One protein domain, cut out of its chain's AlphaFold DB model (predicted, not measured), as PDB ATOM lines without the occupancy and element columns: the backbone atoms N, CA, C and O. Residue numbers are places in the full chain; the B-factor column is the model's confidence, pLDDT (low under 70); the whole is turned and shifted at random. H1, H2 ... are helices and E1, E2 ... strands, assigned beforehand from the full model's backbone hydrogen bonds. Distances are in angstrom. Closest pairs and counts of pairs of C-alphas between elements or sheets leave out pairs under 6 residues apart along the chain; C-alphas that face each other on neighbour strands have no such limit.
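Overview. This is residues 9 to 61 of the 65 residues of the protein "Ferredoxin-thioredoxin reductase, catalytic subunit" of Bacteroides faecis (UniProt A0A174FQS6). This is a flat slab in which one main helix, H1, runs along one side and a short helix, H2, lies on the opposite side, with a long looping stretch, residues 29 to 46, joining them. The small strand E1 lies beside residues 60 to 61, and the two ends of the printed part come near each other there. The printed part has 53 residues, with one named strand and two named helices in the order E1, H1, H2; under half of the residues are in these elements, and the class is mostly helix. The whole is compact, with a radius of gyration of the C-alphas of 10.2 A and spans of 28 by 27 by 11 A.

Arrangement. E1, residues 10 to 12, pairs with no named strand, but its residues 11 to 12 form a short antiparallel pairing with residues 60 to 61. A tight link of 3 residues leads to H1, residues 16 to 28. E1 and H1 have one pair of C-alphas within 8 A, those of Leu 12 and Val 19, 7.0 A apart. H2, residues 47 to 52, is apart from H1 and apart from E1. In both H1 and H2, every O i to N i+4 pair is within hydrogen-bond range.

Along the chain. E1 begins at C-alpha 10, (-40.329, 12.760, 44.420), and measures 7.1 A from first to last C-alpha. H1 begins at C-alpha 16, (-36.988, 21.946, 32.597), and measures 18.0 A. H2 also measures 7.1 A and ends at C-alpha 52, (-38.870, 17.591, 56.342).

Size, cuts and confidence. The two C-alphas farthest apart are those of Gly 9 and Ala 28, at 28.4 A, while the first and last printed C-alphas, Gly 9 and Val 61, are 8.7 A apart. The link from H1 to H2 is long, with 18 residues. The printed part has no cut. Its mean pLDDT is 97.2, and no printed residue is under 70.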
ATOM      1  N   GLY A   9     -40.874   8.736  45.651       96.44
ATOM      2  CA  GLY A   9     -42.107   9.525  45.518       96.44
ATOM      3  C   GLY A   9     -41.893  11.008  45.191       96.44
ATOM      4  O   GLY A   9     -42.849  11.779  45.229       96.44
ATOM      5  N   TRP A  10     -40.666  11.412  44.864       97.88
ATOM      6  CA  TRP A  10     -40.329  12.760  44.420       97.88
ATOM      7  C   TRP A  10     -39.610  12.722  43.074       97.88
ATOM      8  O   TRP A  10     -38.798  11.831  42.823       97.88
ATOM      9  N   ASP A  11     -39.840  13.737  42.251       97.88
ATOM     10  CA  ASP A  11     -39.063  13.987  41.037       97.88
ATOM     11  C   ASP A  11     -38.651  15.459  40.955       97.88
ATOM     12  O   ASP A  11     -39.027  16.275  41.798       97.88
ATOM     13  N   LEU A  12     -37.842  15.806  39.959       98.06
ATOM     14  CA  LEU A  12     -37.619  17.194  39.597       98.06
ATOM     15  C   LEU A  12     -38.908  17.817  39.063       98.06
ATOM     16  O   LEU A  12     -39.803  17.130  38.573       98.06
ATOM     17  N   ASN A  13     -38.983  19.142  39.135       97.94
ATOM     18  CA  ASN A  13     -40.042  19.888  38.477       97.94
ATOM     19  C   ASN A  13     -40.163  19.449  37.002       97.94
ATOM     20  O   ASN A  13     -39.148  19.450  36.307       97.94
ATOM     21  N   PRO A  14     -41.367  19.131  36.494       97.50
ATOM     22  CA  PRO A  14     -41.539  18.690  35.107       97.50
ATOM     23  C   PRO A  14     -41.203  19.782  34.082       97.50
ATOM     24  O   PRO A  14     -41.057  19.505  32.895       97.50
ATOM     25  N   ASN A  15     -41.101  21.044  34.513       98.00
ATOM     26  CA  ASN A  15     -40.672  22.138  33.661       98.00
ATOM     27  C   ASN A  15     -39.150  22.323  33.728       98.00
ATOM     28  O   ASN A  15     -38.626  22.992  34.625       98.00
ATOM     29  N   ASP A  16     -38.448  21.835  32.707       97.69
ATOM     30  CA  ASP A  16     -36.988  21.946  32.597       97.69
ATOM     31  C   ASP A  16     -36.474  23.388  32.656       97.69
ATOM     32  O   ASP A  16     -35.365  23.637  33.132       97.69
ATOM     33  N   LYS A  17     -37.257  24.383  32.214       98.19
ATOM     34  CA  LYS A  17     -36.847  25.793  32.332       98.19
ATOM     35  C   LYS A  17     -36.759  26.214  33.798       98.19
ATOM     36  O   LYS A  17     -35.840  26.946  34.163       98.19
ATOM     37  N   VAL A  18     -37.682  25.735  34.631       98.00
ATOM     38  CA  VAL A  18     -37.684  25.981  36.080       98.00
ATOM     39  C   VAL A  18     -36.514  25.252  36.732       98.00
ATOM     40  O   VAL A  18     -35.746  25.884  37.456       98.00
ATOM     41  N   VAL A  19     -36.319  23.966  36.414       98.25
ATOM     42  CA  VAL A  19     -35.188  23.167  36.919       98.25
ATOM     43  C   VAL A  19     -33.860  23.860  36.618       98.25
ATOM     44  O   VAL A  19     -33.092  24.163  37.533       98.25
ATOM     45  N   ASN A  20     -33.617  24.198  35.351       97.81
ATOM     46  CA  ASN A  20     -32.372  24.825  34.915       97.81
ATOM     47  C   ASN A  20     -32.159  26.206  35.550       97.81
ATOM     48  O   ASN A  20     -31.042  26.537  35.954       97.81
ATOM     49  N   ALA A  21     -33.219  27.011  35.683       98.12
ATOM     50  CA  ALA A  21     -33.130  28.313  36.339       98.12
ATOM     51  C   ALA A  21     -32.762  28.185  37.824       98.12
ATOM     52  O   ALA A  21     -31.923  28.946  38.309       98.12
ATOM     53  N   ILE A  22     -33.350  27.222  38.541       98.19
ATOM     54  CA  ILE A  22     -33.051  26.992  39.958       98.19
ATOM     55  C   ILE A  22     -31.620  26.487  40.123       98.19
ATOM     56  O   ILE A  22     -30.871  27.079  40.895       98.19
ATOM     57  N   LEU A  23     -31.213  25.459  39.372       97.50
ATOM     58  CA  LEU A  23     -29.861  24.900  39.467       97.50
ATOM     59  C   LEU A  23     -28.791  25.949  39.156       97.50
ATOM     60  O   LEU A  23     -27.831  26.076  39.912       97.50
ATOM     61  N   LYS A  24     -28.984  26.773  38.116       97.75
ATOM     62  CA  LYS A  24     -28.061  27.871  37.792       97.75
ATOM     63  C   LYS A  24     -27.935  28.875  38.939       97.75
ATOM     64  O   LYS A  24     -26.835  29.343  39.222       97.75
ATOM     65  N   ARG A  25     -29.046  29.209  39.603       97.50
ATOM     66  CA  ARG A  25     -29.028  30.105  40.766       97.50
ATOM     67  C   ARG A  25     -28.379  29.450  41.982       97.50
ATOM     68  O   ARG A  25     -27.646  30.139  42.676       97.50
ATOM     69  N   CYS A  26     -28.584  28.151  42.209       97.44
ATOM     70  CA  CYS A  26     -27.856  27.419  43.245       97.44
ATOM     71  C   CYS A  26     -26.344  27.506  43.000       97.44
ATOM     72  O   CYS A  26     -25.615  27.867  43.912       97.44
ATOM     73  N   GLU A  27     -25.862  27.232  41.781       96.69
ATOM     74  CA  GLU A  27     -24.428  27.332  41.449       96.69
ATOM     75  C   GLU A  27     -23.884  28.747  41.673       96.69
ATOM     76  O   GLU A  27     -22.839  28.912  42.296       96.69
ATOM     77  N   ALA A  28     -24.615  29.773  41.221       97.06
ATOM     78  CA  ALA A  28     -24.239  31.170  41.437       97.06
ATOM     79  C   ALA A  28     -24.240  31.564  42.926       97.06
ATOM     80  O   ALA A  28     -23.497  32.455  43.325       97.06
ATOM     81  N   ASN A  29     -25.047  30.886  43.745       95.69
ATOM     82  CA  ASN A  29     -25.148  31.084  45.187       95.69
ATOM     83  C   ASN A  29     -24.277  30.088  45.971       95.69
ATOM     84  O   ASN A  29     -24.681  29.576  47.015       95.69
ATOM     85  N   ASN A  30     -23.103  29.744  45.434       95.44
ATOM     86  CA  ASN A  30     -22.161  28.807  46.044       95.44
ATOM     87  C   ASN A  30     -22.800  27.483  46.471       95.44
ATOM     88  O   ASN A  30     -22.377  26.906  47.457       95.44
ATOM     89  N   GLY A  31     -23.813  26.989  45.771       96.25
ATOM     90  CA  GLY A  31     -24.522  25.751  46.073       96.25
ATOM     91  C   GLY A  31     -25.752  25.880  46.972       96.25
ATOM     92  O   GLY A  31     -26.469  24.896  47.154       96.25
ATOM     93  N   GLU A  32     -26.021  27.046  47.550       97.12
ATOM     94  CA  GLU A  32     -27.143  27.250  48.468       97.12
ATOM     95  C   GLU A  32     -28.476  27.478  47.751       97.12
ATOM     96  O   GLU A  32     -28.547  27.978  46.628       97.12
ATOM     97  N   CYS A  33     -29.568  27.103  48.417       97.25
ATOM     98  CA  CYS A  33     -30.915  27.195  47.885       97.25
ATOM     99  C   CYS A  33     -31.288  28.658  47.571       97.25
ATOM    100  O   CYS A  33     -31.230  29.509  48.460       97.25
ATOM    101  N   PRO A  34     -31.733  28.969  46.340       97.38
ATOM    102  CA  PRO A  34     -31.894  30.347  45.885       97.38
ATOM    103  C   PRO A  34     -33.204  30.996  46.337       97.38
ATOM    104  O   PRO A  34     -33.444  32.155  46.021       97.38
ATOM    105  N   CYS A  35     -34.091  30.261  47.016       97.00
ATOM    106  CA  CYS A  35     -35.348  30.818  47.519       97.00
ATOM    107  C   CYS A  35     -35.246  31.381  48.939       97.00
ATOM    108  O   CYS A  35     -36.272  31.768  49.485       97.00
ATOM    109  N   HIS A  36     -34.045  31.396  49.538       89.88
ATOM    110  CA  HIS A  36     -33.793  31.945  50.876       89.88
ATOM    111  C   HIS A  36     -34.780  31.447  51.949       89.88
ATOM    112  O   HIS A  36     -35.148  32.185  52.854       89.88
ATOM    113  N   ASN A  37     -35.215  30.186  51.838       92.25
ATOM    114  CA  ASN A  37     -36.063  29.536  52.838       92.25
ATOM    115  C   ASN A  37     -35.364  29.457  54.203       92.25
ATOM    116  O   ASN A  37     -34.153  29.638  54.274       92.25
ATOM    117  N   ASP A  38     -36.090  29.060  55.250       95.56
ATOM    118  CA  ASP A  38     -35.602  28.970  56.633       95.56
ATOM    119  C   ASP A  38     -34.931  27.632  57.016       95.56
ATOM    120  O   ASP A  38     -34.699  27.377  58.194       95.56
ATOM    121  N   SER A  39     -34.523  26.787  56.056       96.38
ATOM    122  CA  SER A  39     -33.791  25.535  56.348       96.38
ATOM    123  C   SER A  39     -32.563  25.764  57.242       96.38
ATOM    124  O   SER A  39     -31.835  26.738  57.059       96.38
ATOM    125  N   LYS A  40     -32.271  24.838  58.160       97.06
ATOM    126  CA  LYS A  40     -31.046  24.874  58.976       97.06
ATOM    127  C   LYS A  40     -29.784  24.775  58.114       97.06
ATOM    128  O   LYS A  40     -28.853  25.549  58.303       97.06
ATOM    129  N   ASP A  41     -29.770  23.841  57.165       97.19
ATOM    130  CA  ASP A  41     -28.739  23.759  56.128       97.19
ATOM    131  C   ASP A  41     -29.325  24.239  54.799       97.19
ATOM    132  O   ASP A  41     -30.273  23.645  54.275       97.19
ATOM    133  N   LYS A  42     -28.763  25.327  54.267       96.94
ATOM    134  CA  LYS A  42     -29.218  25.966  53.029       96.94
ATOM    135  C   LYS A  42     -28.632  25.322  51.774       96.94
ATOM    136  O   LYS A  42     -29.147  25.598  50.692       96.94
ATOM    137  N   ARG A  43     -27.590  24.485  51.863       96.88
ATOM    138  CA  ARG A  43     -26.952  23.840  50.700       96.88
ATOM    139  C   ARG A  43     -27.978  22.993  49.950       96.88
ATOM    140  O   ARG A  43     -28.613  22.144  50.553       96.88
ATOM    141  N   CYS A  44     -28.180  23.213  48.653       97.25
ATOM    142  CA  CYS A  44     -29.133  22.429  47.871       97.25
ATOM    143  C   CYS A  44     -28.588  21.001  47.646       97.25
ATOM    144  O   CYS A  44     -27.440  20.879  47.213       97.25
ATOM    145  N   PRO A  45     -29.369  19.928  47.895       97.38
ATOM    146  CA  PRO A  45     -30.720  19.899  48.470       97.38
ATOM    147  C   PRO A  45     -30.738  20.264  49.968       97.38
ATOM    148  O   PRO A  45     -30.070  19.616  50.773       97.38
ATOM    149  N   CYS A  46     -31.521  21.286  50.343       97.75
ATOM    150  CA  CYS A  46     -31.513  21.847  51.701       97.75
ATOM    151  C   CYS A  46     -32.140  20.908  52.737       97.75
ATOM    152  O   CYS A  46     -32.843  19.953  52.388       97.75
ATOM    153  N   SER A  47     -31.922  21.195  54.024       97.94
ATOM    154  CA  SER A  47     -32.446  20.351  55.105       97.94
ATOM    155  C   SER A  47     -33.973  20.250  55.092       97.94
ATOM    156  O   SER A  47     -34.488  19.172  55.365       97.94
ATOM    157  N   SER A  48     -34.712  21.296  54.681       98.12
ATOM    158  CA  SER A  48     -36.177  21.194  54.535       98.12
ATOM    159  C   SER A  48     -36.584  20.074  53.576       98.12
ATOM    160  O   SER A  48     -37.520  19.331  53.855       98.12
ATOM    161  N   TYR A  49     -35.856  19.894  52.471       97.94
ATOM    162  CA  TYR A  49     -36.155  18.818  51.529       97.94
ATOM    163  C   TYR A  49     -35.713  17.460  52.077       97.94
ATOM    164  O   TYR A  49     -36.486  16.499  52.087       97.94
ATOM    165  N   ARG A  50     -34.463  17.386  52.548       97.44
ATOM    166  CA  ARG A  50     -33.857  16.132  53.009       97.44
ATOM    167  C   ARG A  50     -34.627  15.543  54.191       97.44
ATOM    168  O   ARG A  50     -34.980  14.366  54.153       97.44
ATOM    169  N   GLU A  51     -34.930  16.369  55.188       97.69
ATOM    170  CA  GLU A  51     -35.382  15.944  56.518       97.69
ATOM    171  C   GLU A  51     -36.874  16.203  56.767       97.69
ATOM    172  O   GLU A  51     -37.479  15.498  57.570       97.69
ATOM    173  N   HIS A  52     -37.481  17.180  56.084       97.25
ATOM    174  CA  HIS A  52     -38.870  17.591  56.342       97.25
ATOM    175  C   HIS A  52     -39.813  17.389  55.157       97.25
ATOM    176  O   HIS A  52     -40.977  17.767  55.247       97.25
ATOM    177  N   ASP A  53     -39.345  16.790  54.056       96.81
ATOM    178  CA  ASP A  53     -40.179  16.525  52.880       96.81
ATOM    179  C   ASP A  53     -40.827  17.798  52.296       96.81
ATOM    180  O   ASP A  53     -41.973  17.785  51.843       96.81
ATOM    181  N   VAL A  54     -40.075  18.909  52.290       97.31
ATOM    182  CA  VAL A  54     -40.505  20.199  51.727       97.31
ATOM    183  C   VAL A  54     -39.410  20.822  50.860       97.31
ATOM    184  O   VAL A  54     -38.335  21.181  51.338       97.31
ATOM    185  N   CYS A  55     -39.701  21.037  49.573       97.94
ATOM    186  CA  CYS A  55     -38.863  21.836  48.680       97.94
ATOM    187  C   CYS A  55     -39.545  23.173  48.360       97.94
ATOM    188  O   CYS A  55     -40.385  23.256  47.472       97.94
ATOM    189  N   HIS A  56     -39.154  24.244  49.053       98.06
ATOM    190  CA  HIS A  56     -39.797  25.560  48.914       98.06
ATOM    191  C   HIS A  56     -39.639  26.198  47.524       98.06
ATOM    192  O   HIS A  56     -40.464  27.010  47.122       98.06
ATOM    193  N   CYS A  57     -38.564  25.877  46.795       97.81
ATOM    194  CA  CYS A  57     -38.329  26.417  45.453       97.81
ATOM    195  C   CYS A  57     -38.976  25.585  44.338       97.81
ATOM    196  O   CYS A  57     -38.819  25.938  43.172       97.81
ATOM    197  N   ASN A  58     -39.663  24.488  44.676       97.38
ATOM    198  CA  ASN A  58     -40.252  23.541  43.729       97.38
ATOM    199  C   ASN A  58     -39.245  22.906  42.754       97.38
ATOM    200  O   ASN A  58     -39.656  22.466  41.684       97.38
ATOM    201  N   LEU A  59     -37.948  22.839  43.098       98.12
ATOM    202  CA  LEU A  59     -36.980  22.045  42.326       98.12
ATOM    203  C   LEU A  59     -37.353  20.566  42.365       98.12
ATOM    204  O   LEU A  59     -37.323  19.914  41.330       98.12
ATOM    205  N   TYR A  60     -37.706  20.076  43.554       98.31
ATOM    206  CA  TYR A  60     -38.229  18.739  43.776       98.31
ATOM    207  C   TYR A  60     -39.725  18.838  44.062       98.31
ATOM    208  O   TYR A  60     -40.137  19.610  44.928       98.31
ATOM    209  N   VAL A  61     -40.531  18.053  43.360       97.69
ATOM    210  CA  VAL A  61     -41.986  17.981  43.522       97.69
ATOM    211  C   VAL A  61     -42.390  16.552  43.867       97.69
ATOM    212  O   VAL A  61     -41.730  15.597  43.454       97.69
TER     213      VAL A  61